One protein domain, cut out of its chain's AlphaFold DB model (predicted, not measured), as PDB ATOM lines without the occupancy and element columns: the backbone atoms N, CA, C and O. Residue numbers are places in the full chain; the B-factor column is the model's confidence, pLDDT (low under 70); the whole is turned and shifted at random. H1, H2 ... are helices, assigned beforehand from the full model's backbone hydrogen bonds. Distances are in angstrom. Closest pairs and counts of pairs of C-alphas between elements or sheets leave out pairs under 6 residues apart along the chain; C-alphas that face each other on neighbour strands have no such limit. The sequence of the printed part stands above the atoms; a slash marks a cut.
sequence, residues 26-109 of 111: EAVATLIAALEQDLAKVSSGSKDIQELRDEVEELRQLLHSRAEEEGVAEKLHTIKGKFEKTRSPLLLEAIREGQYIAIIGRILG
ATOM      1  N   GLU A  26     -56.970  -6.559 -18.961       83.69
ATOM      2  CA  GLU A  26     -56.420  -5.286 -18.469       83.69
ATOM      3  C   GLU A  26     -55.112  -5.507 -17.700       83.69
ATOM      4  O   GLU A  26     -54.140  -4.759 -17.876       83.69
ATOM      5  N   ALA A  27     -55.045  -6.570 -16.894       85.12
ATOM      6  CA  ALA A  27     -53.808  -6.985 -16.244       85.12
ATOM      7  C   ALA A  27     -52.738  -7.372 -17.277       85.12
ATOM      8  O   ALA A  27     -51.571  -7.007 -17.112       85.12
ATOM      9  N   VAL A  28     -53.129  -8.032 -18.376       86.38
ATOM     10  CA  VAL A  28     -52.224  -8.325 -19.500       86.38
ATOM     11  C   VAL A  28     -51.722  -7.040 -20.159       86.38
ATOM     12  O   VAL A  28     -50.518  -6.888 -20.351       86.38
ATOM     13  N   ALA A  29     -52.602  -6.086 -20.465       86.94
ATOM     14  CA  ALA A  29     -52.202  -4.817 -21.075       86.94
ATOM     15  C   ALA A  29     -51.220  -4.030 -20.186       86.94
ATOM     16  O   ALA A  29     -50.224  -3.488 -20.671       86.94
ATOM     17  N   THR A  30     -51.460  -4.021 -18.873       88.75
ATOM     18  CA  THR A  30     -50.567  -3.389 -17.889       88.75
ATOM     19  C   THR A  30     -49.206  -4.086 -17.838       88.75
ATOM     20  O   THR A  30     -48.167  -3.424 -17.801       88.75
ATOM     21  N   LEU A  31     -49.205  -5.420 -17.865       88.94
ATOM     22  CA  LEU A  31     -47.992  -6.232 -17.897       88.94
ATOM     23  C   LEU A  31     -47.151  -5.940 -19.148       88.94
ATOM     24  O   LEU A  31     -45.944  -5.742 -19.027       88.94
ATOM     25  N   ILE A  32     -47.774  -5.883 -20.326       88.81
ATOM     26  CA  ILE A  32     -47.099  -5.559 -21.592       88.81
ATOM     27  C   ILE A  32     -46.440  -4.189 -21.513       88.81
ATOM     28  O   ILE A  32     -45.252  -4.075 -21.794       88.81
ATOM     29  N   ALA A  33     -47.171  -3.163 -21.074       89.06
ATOM     30  CA  ALA A  33     -46.626  -1.812 -20.985       89.06
ATOM     31  C   ALA A  33     -45.409  -1.738 -20.043       89.06
ATOM     32  O   ALA A  33     -44.432  -1.046 -20.334       89.06
ATOM     33  N   ALA A  34     -45.442  -2.470 -18.923       88.75
ATOM     34  CA  ALA A  34     -44.304  -2.569 -18.011       88.75
ATOM     35  C   ALA A  34     -43.110  -3.298 -18.656       88.75
ATOM     36  O   ALA A  34     -41.979  -2.812 -18.584       88.75
ATOM     37  N   LEU A  35     -43.369  -4.418 -19.343       86.38
ATOM     38  CA  LEU A  35     -42.356  -5.183 -20.070       86.38
ATOM     39  C   LEU A  35     -41.693  -4.350 -21.167       86.38
ATOM     40  O   LEU A  35     -40.470  -4.335 -21.249       86.38
ATOM     41  N   GLU A  36     -42.459  -3.616 -21.970       87.50
ATOM     42  CA  GLU A  36     -41.933  -2.736 -23.017       87.50
ATOM     43  C   GLU A  36     -41.026  -1.646 -22.442       87.50
ATOM     44  O   GLU A  36     -39.936  -1.408 -22.966       87.50
ATOM     45  N   GLN A  37     -41.432  -1.009 -21.338       87.31
ATOM     46  CA  GLN A  37     -40.621   0.018 -20.681       87.31
ATOM     47  C   GLN A  37     -39.311  -0.538 -20.122       87.31
ATOM     48  O   GLN A  37     -38.269   0.109 -20.240       87.31
ATOM     49  N   ASP A  38     -39.345  -1.715 -19.502       84.38
ATOM     50  CA  ASP A  38     -38.146  -2.343 -18.953       84.38
ATOM     51  C   ASP A  38     -37.239  -2.878 -20.063       84.38
ATOM     52  O   ASP A  38     -36.030  -2.639 -20.041       84.38
ATOM     53  N   LEU A  39     -37.812  -3.491 -21.100       82.75
ATOM     54  CA  LEU A  39     -37.075  -3.912 -22.286       82.75
ATOM     55  C   LEU A  39     -36.443  -2.714 -22.991       82.75
ATOM     56  O   LEU A  39     -35.300  -2.831 -23.424       82.75
ATOM     57  N   ALA A  40     -37.100  -1.555 -23.073       84.25
ATOM     58  CA  ALA A  40     -36.531  -0.349 -23.679       84.25
ATOM     59  C   ALA A  40     -35.272   0.161 -22.952       84.25
ATOM     60  O   ALA A  40     -34.390   0.742 -23.587       84.25
ATOM     61  N   LYS A  41     -35.137  -0.094 -21.642       82.06
ATOM     62  CA  LYS A  41     -33.927   0.255 -20.871       82.06
ATOM     63  C   LYS A  41     -32.732  -0.631 -21.236       82.06
ATOM     64  O   LYS A  41     -31.584  -0.218 -21.070       82.06
ATOM     65  N   VAL A  42     -32.975  -1.828 -21.767       78.75
ATOM     66  CA  VAL A  42     -31.931  -2.790 -22.139       78.75
ATOM     67  C   VAL A  42     -31.415  -2.496 -23.553       78.75
ATOM     68  O   VAL A  42     -31.763  -3.179 -24.512       78.75
ATOM     69  N   SER A  43     -30.593  -1.458 -23.741       63.59
ATOM     70  CA  SER A  43     -30.187  -1.040 -25.104       63.59
ATOM     71  C   SER A  43     -29.342  -2.079 -25.869       63.59
ATOM     72  O   SER A  43     -29.412  -2.145 -27.094       63.59
ATOM     73  N   SER A  44     -28.607  -2.946 -25.162       64.94
ATOM     74  CA  SER A  44     -27.779  -4.016 -25.734       64.94
ATOM     75  C   SER A  44     -28.253  -5.389 -25.247       64.94
ATOM     76  O   SER A  44     -27.763  -5.915 -24.248       64.94
ATOM     77  N   GLY A  45     -29.249  -5.955 -25.927       63.12
ATOM     78  CA  GLY A  45     -29.797  -7.271 -25.600       63.12
ATOM     79  C   GLY A  45     -29.193  -8.394 -26.442       63.12
ATOM     80  O   GLY A  45     -28.980  -8.216 -27.642       63.12
ATOM     81  N   SER A  46     -28.953  -9.558 -25.824       71.56
ATOM     82  CA  SER A  46     -28.713 -10.821 -26.538       71.56
ATOM     83  C   SER A  46     -29.903 -11.162 -27.443       71.56
ATOM     84  O   SER A  46     -30.980 -10.572 -27.320       71.56
ATOM     85  N   LYS A  47     -29.727 -12.135 -28.345       81.62
ATOM     86  CA  LYS A  47     -30.802 -12.630 -29.222       81.62
ATOM     87  C   LYS A  47     -32.084 -12.946 -28.437       81.62
ATOM     88  O   LYS A  47     -33.161 -12.585 -28.885       81.62
ATOM     89  N   ASP A  48     -31.949 -13.503 -27.236       79.31
ATOM     90  CA  ASP A  48     -33.068 -13.864 -26.354       79.31
ATOM     91  C   ASP A  48     -33.897 -12.647 -25.908       79.31
ATOM     92  O   ASP A  48     -35.114 -12.724 -25.788       79.31
ATOM     93  N   ILE A  49     -33.250 -11.495 -25.695       79.44
ATOM     94  CA  ILE A  49     -33.929 -10.252 -25.302       79.44
ATOM     95  C   ILE A  49     -34.693  -9.653 -26.488       79.44
ATOM     96  O   ILE A  49     -35.777  -9.107 -26.298       79.44
ATOM     97  N   GLN A  50     -34.153  -9.761 -27.706       84.19
ATOM     98  CA  GLN A  50     -34.886  -9.353 -28.909       84.19
ATOM     99  C   GLN A  50     -36.092 -10.265 -29.135       84.19
ATOM    100  O   GLN A  50     -37.201  -9.775 -29.285       84.19
ATOM    101  N   GLU A  51     -35.901 -11.578 -29.004       86.62
ATOM    102  CA  GLU A  51     -36.994 -12.547 -29.081       86.62
ATOM    103  C   GLU A  51     -38.073 -12.321 -28.012       86.62
ATOM    104  O   GLU A  51     -39.226 -12.671 -28.239       86.62
ATOM    105  N   LEU A  52     -37.727 -11.781 -26.840       85.19
ATOM    106  CA  LEU A  52     -38.701 -11.412 -25.813       85.19
ATOM    107  C   LEU A  52     -39.474 -10.140 -26.191       85.19
ATOM    108  O   LEU A  52     -40.677 -10.076 -25.956       85.19
ATOM    109  N   ARG A  53     -38.814  -9.148 -26.799       86.81
ATOM    110  CA  ARG A  53     -39.481  -7.944 -27.330       86.81
ATOM    111  C   ARG A  53     -40.469  -8.284 -28.432       86.81
ATOM    112  O   ARG A  53     -41.578  -7.765 -28.403       86.81
ATOM    113  N   ASP A  54     -40.074  -9.166 -29.346       89.44
ATOM    114  CA  ASP A  54     -40.931  -9.605 -30.444       89.44
ATOM    115  C   ASP A  54     -42.212 -10.265 -29.902       89.44
ATOM    116  O   ASP A  54     -43.311  -9.893 -30.302       89.44
ATOM    117  N   GLU A  55     -42.106 -11.155 -28.906       90.19
ATOM    118  CA  GLU A  55     -43.288 -11.793 -28.293       90.19
ATOM    119  C   GLU A  55     -44.184 -10.805 -27.535       90.19
ATOM    120  O   GLU A  55     -45.405 -10.958 -27.534       90.19
ATOM    121  N   VAL A  56     -43.600  -9.802 -26.869       89.31
ATOM    122  CA  VAL A  56     -44.364  -8.764 -26.158       89.31
ATOM    123  C   VAL A  56     -45.127  -7.879 -27.147       89.31
ATOM    124  O   VAL A  56     -46.303  -7.598 -26.920       89.31
ATOM    125  N   GLU A  57     -44.503  -7.500 -28.265       89.62
ATOM    126  CA  GLU A  57     -45.167  -6.748 -29.336       89.62
ATOM    127  C   GLU A  57     -46.262  -7.590 -30.014       89.62
ATOM    128  O   GLU A  57     -47.362  -7.092 -30.248       89.62
ATOM    129  N   GLU A  58     -46.026  -8.881 -30.265       88.94
ATOM    130  CA  GLU A  58     -47.058  -9.792 -30.777       88.94
ATOM    131  C   GLU A  58     -48.247  -9.904 -29.814       88.94
ATOM    132  O   GLU A  58     -49.402  -9.821 -30.239       88.94
ATOM    133  N   LEU A  59     -47.989 -10.038 -28.508       87.75
ATOM    134  CA  LEU A  59     -49.036 -10.075 -27.489       87.75
ATOM    135  C   LEU A  59     -49.827  -8.754 -27.445       87.75
ATOM    136  O   LEU A  59     -51.054  -8.768 -27.311       87.75
ATOM    137  N   ARG A  60     -49.153  -7.610 -27.613       88.25
ATOM    138  CA  ARG A  60     -49.792  -6.290 -27.714       88.25
ATOM    139  C   ARG A  60     -50.710  -6.197 -28.931       88.25
ATOM    140  O   ARG A  60     -51.841  -5.719 -28.817       88.25
ATOM    141  N   GLN A  61     -50.243  -6.655 -30.090       87.12
ATOM    142  CA  GLN A  61     -51.038  -6.674 -31.318       87.12
ATOM    143  C   GLN A  61     -52.241  -7.609 -31.198       87.12
ATOM    144  O   GLN A  61     -53.338  -7.245 -31.624       87.12
ATOM    145  N   LEU A  62     -52.067  -8.766 -30.555       86.00
ATOM    146  CA  LEU A  62     -53.143  -9.717 -30.295       86.00
ATOM    147  C   LEU A  62     -54.236  -9.112 -29.407       86.00
ATOM    148  O   LEU A  62     -55.418  -9.231 -29.730       86.00
ATOM    149  N   LEU A  63     -53.857  -8.392 -28.343       84.31
ATOM    150  CA  LEU A  63     -54.818  -7.660 -27.513       84.31
ATOM    151  C   LEU A  63     -55.601  -6.611 -28.315       84.31
ATOM    152  O   LEU A  63     -56.797  -6.420 -28.093       84.31
ATOM    153  N   HIS A  64     -54.940  -5.935 -29.256       81.25
ATOM    154  CA  HIS A  64     -55.566  -4.907 -30.086       81.25
ATOM    155  C   HIS A  64     -56.480  -5.494 -31.180       81.25
ATOM    156  O   HIS A  64     -57.474  -4.877 -31.564       81.25
ATOM    157  N   SER A  65     -56.175  -6.699 -31.667       74.81
ATOM    158  CA  SER A  65     -56.845  -7.359 -32.792       74.81
ATOM    159  C   SER A  65     -57.983  -8.294 -32.358       74.81
ATOM    160  O   SER A  65     -58.068  -9.429 -32.824       74.81
ATOM    161  N   ARG A  66     -58.902  -7.800 -31.514       67.12
ATOM    162  CA  ARG A  66     -60.060  -8.572 -31.019       67.12
ATOM    163  C   ARG A  66     -59.596  -9.829 -30.262       67.12
ATOM    164  O   ARG A  66     -59.867 -10.945 -30.686       67.12
ATOM    165  N   ALA A  67     -58.876  -9.588 -29.167       64.38
ATOM    166  CA  ALA A  67     -58.226 -10.587 -28.323       64.38
ATOM    167  C   ALA A  67     -59.083 -11.842 -28.083       64.38
ATOM    168  O   ALA A  67     -60.180 -11.754 -27.531       64.38
ATOM    169  N   GLU A  68     -58.550 -13.005 -28.452       75.50
ATOM    170  CA  GLU A  68     -59.051 -14.296 -27.984       75.50
ATOM    171  C   GLU A  68     -58.280 -14.665 -26.713       75.50
ATOM    172  O   GLU A  68     -57.046 -14.685 -26.717       75.50
ATOM    173  N   GLU A  69     -58.996 -14.930 -25.616       72.06
ATOM    174  CA  GLU A  69     -58.394 -15.232 -24.306       72.06
ATOM    175  C   GLU A  69     -57.391 -16.392 -24.389       72.06
ATOM    176  O   GLU A  69     -56.331 -16.338 -23.772       72.06
ATOM    177  N   GLU A  70     -57.683 -17.399 -25.216       74.81
ATOM    178  CA  GLU A  70     -56.813 -18.554 -25.451       74.81
ATOM    179  C   GLU A  70     -55.481 -18.155 -26.106       74.81
ATOM    180  O   GLU A  70     -54.414 -18.539 -25.626       74.81
ATOM    181  N   GLY A  71     -55.508 -17.295 -27.129       81.00
ATOM    182  CA  GLY A  71     -54.284 -16.799 -27.766       81.00
ATOM    183  C   GLY A  71     -53.439 -15.940 -26.818       81.00
ATOM    184  O   GLY A  71     -52.207 -16.015 -26.822       81.00
ATOM    185  N   VAL A  72     -54.095 -15.145 -25.968       84.69
ATOM    186  CA  VAL A  72     -53.427 -14.347 -24.929       84.69
ATOM    187  C   VAL A  72     -52.774 -15.259 -23.885       84.69
ATOM    188  O   VAL A  72     -51.622 -15.027 -23.508       84.69
ATOM    189  N   ALA A  73     -53.461 -16.326 -23.465       83.88
ATOM    190  CA  ALA A  73     -52.937 -17.332 -22.542       83.88
ATOM    191  C   ALA A  73     -51.668 -18.002 -23.084       83.88
ATOM    192  O   ALA A  73     -50.650 -18.078 -22.391       83.88
ATOM    193  N   GLU A  74     -51.709 -18.461 -24.338       85.75
ATOM    194  CA  GLU A  74     -50.582 -19.134 -24.986       85.75
ATOM    195  C   GLU A  74     -49.361 -18.218 -25.113       85.75
ATOM    196  O   GLU A  74     -48.221 -18.626 -24.843       85.75
ATOM    197  N   LYS A  75     -49.580 -16.949 -25.469       86.50
ATOM    198  CA  LYS A  75     -48.496 -15.968 -25.555       86.50
ATOM    199  C   LYS A  75     -47.899 -15.632 -24.197       86.50
ATOM    200  O   LYS A  75     -46.675 -15.601 -24.069       86.50
ATOM    201  N   LEU A  76     -48.716 -15.490 -23.157       86.25
ATOM    202  CA  LEU A  76     -48.225 -15.332 -21.786       86.25
ATOM    203  C   LEU A  76     -47.400 -16.540 -21.321       86.25
ATOM    204  O   LEU A  76     -46.334 -16.366 -20.726       86.25
ATOM    205  N   HIS A  77     -47.840 -17.759 -21.640       86.69
ATOM    206  CA  HIS A  77     -47.073 -18.978 -21.382       86.69
ATOM    207  C   HIS A  77     -45.719 -18.976 -22.096       86.69
ATOM    208  O   HIS A  77     -44.700 -19.333 -21.498       86.69
ATOM    209  N   THR A  78     -45.697 -18.542 -23.355       88.44
ATOM    210  CA  THR A  78     -44.469 -18.426 -24.148       88.44
ATOM    211  C   THR A  78     -43.507 -17.420 -23.522       88.44
ATOM    212  O   THR A  78     -42.343 -17.752 -23.290       88.44
ATOM    213  N   ILE A  79     -43.994 -16.228 -23.161       86.94
ATOM    214  CA  ILE A  79     -43.210 -15.179 -22.494       86.94
ATOM    215  C   ILE A  79     -42.645 -15.683 -21.160       86.94
ATOM    216  O   ILE A  79     -41.442 -15.557 -20.921       86.94
ATOM    217  N   LYS A  80     -43.465 -16.329 -20.319       85.00
ATOM    218  CA  LYS A  80     -43.009 -16.950 -19.063       85.00
ATOM    219  C   LYS A  80     -41.896 -17.969 -19.313       85.00
ATOM    220  O   LYS A  80     -40.868 -17.928 -18.643       85.00
ATOM    221  N   GLY A  81     -42.077 -18.853 -20.292       84.75
ATOM    222  CA  GLY A  81     -41.078 -19.859 -20.644       84.75
ATOM    223  C   GLY A  81     -39.777 -19.248 -21.168       84.75
ATOM    224  O   GLY A  81     -38.702 -19.785 -20.899       84.75
ATOM    225  N   LYS A  82     -39.843 -18.122 -21.892       83.69
ATOM    226  CA  LYS A  82     -38.651 -17.384 -22.326       83.69
ATOM    227  C   LYS A  82     -37.928 -16.755 -21.152       83.69
ATOM    228  O   LYS A  82     -36.711 -16.882 -21.111       83.69
ATOM    229  N   PHE A  83     -38.634 -16.166 -20.190       80.50
ATOM    230  CA  PHE A  83     -38.016 -15.704 -18.947       80.50
ATOM    231  C   PHE A  83     -37.271 -16.847 -18.251       80.50
ATOM    232  O   PHE A  83     -36.052 -16.794 -18.161       80.50
ATOM    233  N   GLU A  84     -37.953 -17.957 -17.954       80.56
ATOM    234  CA  GLU A  84     -37.353 -19.110 -17.258       80.56
ATOM    235  C   GLU A  84     -36.130 -19.714 -17.977       80.56
ATOM    236  O   GLU A  84     -35.231 -20.276 -17.342       80.56
ATOM    237  N   LYS A  85     -36.091 -19.627 -19.312       78.94
ATOM    238  CA  LYS A  85     -34.968 -20.100 -20.137       78.94
ATOM    239  C   LYS A  85     -33.857 -19.059 -20.286       78.94
ATOM    240  O   LYS A  85     -32.694 -19.438 -20.446       78.94
ATOM    241  N   THR A  86     -34.181 -17.770 -20.233       73.19
ATOM    242  CA  THR A  86     -33.238 -16.677 -20.482       73.19
ATOM    243  C   THR A  86     -32.480 -16.334 -19.211       73.19
ATOM    244  O   THR A  86     -32.828 -15.425 -18.471       73.19
ATOM    245  N   ARG A  87     -31.352 -17.009 -18.983       67.62
ATOM    246  CA  ARG A  87     -30.436 -16.681 -17.878       67.62
ATOM    247  C   ARG A  87     -29.467 -15.555 -18.238       67.62
ATOM    248  O   ARG A  87     -28.251 -15.730 -18.168       67.62
ATOM    249  N   SER A  88     -29.995 -14.410 -18.660       68.19
ATOM    250  CA  SER A  88     -29.171 -13.236 -18.955       68.19
ATOM    251  C   SER A  88     -29.029 -12.368 -17.701       68.19
ATOM    252  O   SER A  88     -30.043 -11.909 -17.180       68.19
ATOM    253  N   PRO A  89     -27.808 -12.084 -17.210       68.31
ATOM    254  CA  PRO A  89     -27.617 -11.228 -16.038       68.31
ATOM    255  C   PRO A  89     -28.125  -9.799 -16.277       68.31
ATOM    256  O   PRO A  89     -28.644  -9.182 -15.356       68.31
ATOM    257  N   LEU A  90     -28.065  -9.310 -17.524       70.44
ATOM    258  CA  LEU A  90     -28.654  -8.025 -17.916       70.44
ATOM    259  C   LEU A  90     -30.180  -8.048 -17.816       70.44
ATOM    260  O   LEU A  90     -30.779  -7.053 -17.424       70.44
ATOM    261  N   LEU A  91     -30.798  -9.182 -18.167       70.62
ATOM    262  CA  LEU A  91     -32.232  -9.366 -17.997       70.62
ATOM    263  C   LEU A  91     -32.568  -9.416 -16.507       70.62
ATOM    264  O   LEU A  91     -33.398  -8.627 -16.106       70.62
ATOM    265  N   LEU A  92     -31.881 -10.225 -15.689       69.75
ATOM    266  CA  LEU A  92     -32.112 -10.301 -14.234       69.75
ATOM    267  C   LEU A  92     -31.958  -8.949 -13.519       69.75
ATOM    268  O   LEU A  92     -32.669  -8.683 -12.549       69.75
ATOM    269  N   GLU A  93     -30.994  -8.130 -13.946       70.94
ATOM    270  CA  GLU A  93     -30.702  -6.835 -13.327       70.94
ATOM    271  C   GLU A  93     -31.680  -5.744 -13.782       70.94
ATOM    272  O   GLU A  93     -32.173  -4.973 -12.957       70.94
ATOM    273  N   ALA A  94     -31.986  -5.677 -15.082       69.94
ATOM    274  CA  ALA A  94     -32.841  -4.628 -15.640       69.94
ATOM    275  C   ALA A  94     -34.336  -4.952 -15.541       69.94
ATOM    276  O   ALA A  94     -35.159  -4.057 -15.354       69.94
ATOM    277  N   ILE A  95     -34.682  -6.229 -15.672       71.50
ATOM    278  CA  ILE A  95     -36.042  -6.753 -15.712       71.50
ATOM    279  C   ILE A  95     -36.161  -7.681 -14.511       71.50
ATOM    280  O   ILE A  95     -35.488  -8.701 -14.432       71.50
ATOM    281  N   ARG A  96     -36.992  -7.332 -13.527       77.12
ATOM    282  CA  ARG A  96     -37.201  -8.173 -12.336       77.12
ATOM    283  C   ARG A  96     -37.896  -9.481 -12.729       77.12
ATOM    284  O   ARG A  96     -39.089  -9.645 -12.507       77.12
ATOM    285  N   GLU A  97     -37.152 -10.413 -13.311       71.62
ATOM    286  CA  GLU A  97     -37.644 -11.631 -13.955       71.62
ATOM    287  C   GLU A  97     -38.573 -12.416 -13.027       71.62
ATOM    288  O   GLU A  97     -39.697 -12.743 -13.402       71.62
ATOM    289  N   GLY A  98     -38.159 -12.626 -11.774       73.44
ATOM    290  CA  GLY A  98     -38.973 -13.332 -10.783       73.44
ATOM    291  C   GLY A  98     -40.309 -12.643 -10.475       73.44
ATOM    292  O   GLY A  98     -41.296 -13.317 -10.196       73.44
ATOM    293  N   GLN A  99     -40.372 -11.312 -10.575       80.81
ATOM    294  CA  GLN A  99     -41.619 -10.564 -10.416       80.81
ATOM    295  C   GLN A  99     -42.536 -10.765 -11.627       80.81
ATOM    296  O   GLN A  99     -43.728 -11.000 -11.447       80.81
ATOM    297  N   TYR A 100     -41.990 -10.745 -12.843       83.12
ATOM    298  CA  TYR A 100     -42.770 -10.961 -14.061       83.12
ATOM    299  C   TYR A 100     -43.289 -12.392 -14.182       83.12
ATOM    300  O   TYR A 100     -44.467 -12.579 -14.476       83.12
ATOM    301  N   ILE A 101     -42.472 -13.399 -13.862       81.69
ATOM    302  CA  ILE A 101     -42.908 -14.803 -13.820       81.69
ATOM    303  C   ILE A 101     -44.073 -14.981 -12.836       81.69
ATOM    304  O   ILE A 101     -45.052 -15.651 -13.164       81.69
ATOM    305  N   ALA A 102     -44.003 -14.353 -11.657       85.19
ATOM    306  CA  ALA A 102     -45.067 -14.425 -10.659       85.19
ATOM    307  C   ALA A 102     -46.354 -13.710 -11.110       85.19
ATOM    308  O   ALA A 102     -47.448 -14.242 -10.925       85.19
ATOM    309  N   ILE A 103     -46.239 -12.526 -11.725       84.75
ATOM    310  CA  ILE A 103     -47.392 -11.788 -12.269       84.75
ATOM    311  C   ILE A 103     -48.051 -12.586 -13.398       84.75
ATOM    312  O   ILE A 103     -49.267 -12.750 -13.387       84.75
ATOM    313  N   ILE A 104     -47.261 -13.131 -14.328       84.94
ATOM    314  CA  ILE A 104     -47.770 -13.959 -15.426       84.94
ATOM    315  C   ILE A 104     -48.447 -15.222 -14.878       84.94
ATOM    316  O   ILE A 104     -49.549 -15.548 -15.303       84.94
ATOM    317  N   GLY A 105     -47.844 -15.899 -13.895       82.88
ATOM    318  CA  GLY A 105     -48.459 -17.054 -13.230       82.88
ATOM    319  C   GLY A 105     -49.807 -16.713 -12.595       82.88
ATOM    320  O   GLY A 105     -50.778 -17.439 -12.785       82.88
ATOM    321  N   ARG A 106     -49.908 -15.553 -11.934       85.56
ATOM    322  CA  ARG A 106     -51.165 -15.059 -11.358       85.56
ATOM    323  C   ARG A 106     -52.233 -14.792 -12.418       85.56
ATOM    324  O   ARG A 106     -53.380 -15.164 -12.204       85.56
ATOM    325  N   ILE A 107     -51.861 -14.163 -13.534       83.69
ATOM    326  CA  ILE A 107     -52.771 -13.884 -14.657       83.69
ATOM    327  C   ILE A 107     -53.277 -15.191 -15.284       83.69
ATOM    328  O   ILE A 107     -54.445 -15.288 -15.639       83.69
ATOM    329  N   LEU A 108     -52.416 -16.206 -15.372       79.94
ATOM    330  CA  LEU A 108     -52.758 -17.529 -15.899       79.94
ATOM    331  C   LEU A 108     -53.510 -18.421 -14.891       79.94
ATOM    332  O   LEU A 108     -53.850 -19.554 -15.218       79.94
ATOM    333  N   GLY A 109     -53.736 -17.963 -13.654       78.69
ATOM    334  CA  GLY A 109     -54.343 -18.782 -12.596       78.69
ATOM    335  C   GLY A 109     -53.456 -19.937 -12.105       78.69
ATOM    336  O   GLY A 109     -53.941 -20.861 -11.459       78.69
TER     337      GLY A 109
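This is residues 26 to 109 of the 111 residues of an uncharacterized protein of Betaproteobacteria bacterium RBG_16_64_9 (UniProt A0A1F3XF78). Four helices, H1, H2, H3 and H5, form an up-and-down bundle, each running against the one before it, with the short helix H4 across one end. H1, H2 and H3 fold back on one another, and H5 packs on H3 and closes more loosely toward H1, which it meets near residues 27 to 31. The printed part has 84 residues with five named helices, in the order H1 H2 H3 H4 H5, and no named strand; the class is all helix. It is compact, with a radius of gyration of the C-alphas of 11.9 A, and spans 34 by 23 by 18 A.

The longest helix, H2, residues 47 to 64, touches H3, residues 69 to 85, with the closest C-alphas, those of Leu 59 and Lys 75, 6.2 A apart. The two form a hairpin, opposite ways at a shallow tilt of 14 degrees. H2 also forms a hairpin with H1, residues 26 to 41; they touch, the closest C-alphas being those of Ile 32 and Val 56 at 6.2 A, and run opposite ways at a shallow tilt of 33 degrees, only just short of steep. H3 touches H5, residues 97 to 107, opposite ways at a shallow tilt of 22 degrees; their closest C-alphas, those of Lys 80 and Ile 101, are 5.7 A apart. H1 and H5 only just touch, with 3 pairs of C-alphas within 8 A, the closest being Ala 27 and Ile 107 at 7.2 A; H1 does so with residues 27 to 31 alone. H4, residues 89 to 94, only just touches H1, also with 3 pairs, at residues 38 to 41 of H1 alone; the closest C-alphas are those of Asp 38 and Ala 94, 6.7 A apart, at a steep tilt of 67 degrees. H1 and H3 are near each other, while H2 and H5 are apart. In all five helices every O i to N i+4 pair is within hydrogen-bond range.

H2 measures 26.0 A from first to last C-alpha, H3 24.3 A, H1 23.3 A, H5 15.3 A and H4 8.4 A. H1 begins at C-alpha 26 (-56.420, -5.286, -18.469), H2 at C-alpha 47 (-30.802, -12.630, -29.222), and H5 ends at C-alpha 107 (-52.771, -13.884, -14.657).

The two C-alphas farthest apart, those of Arg 66 and Pro 89, are 35.8 A from each other. The printed part has no cut, and its four links are tight. The mean pLDDT of the printed part is 80.9; residues 43 to 45, 66 to 67, 87 to 89, 92 and 94 are under 70.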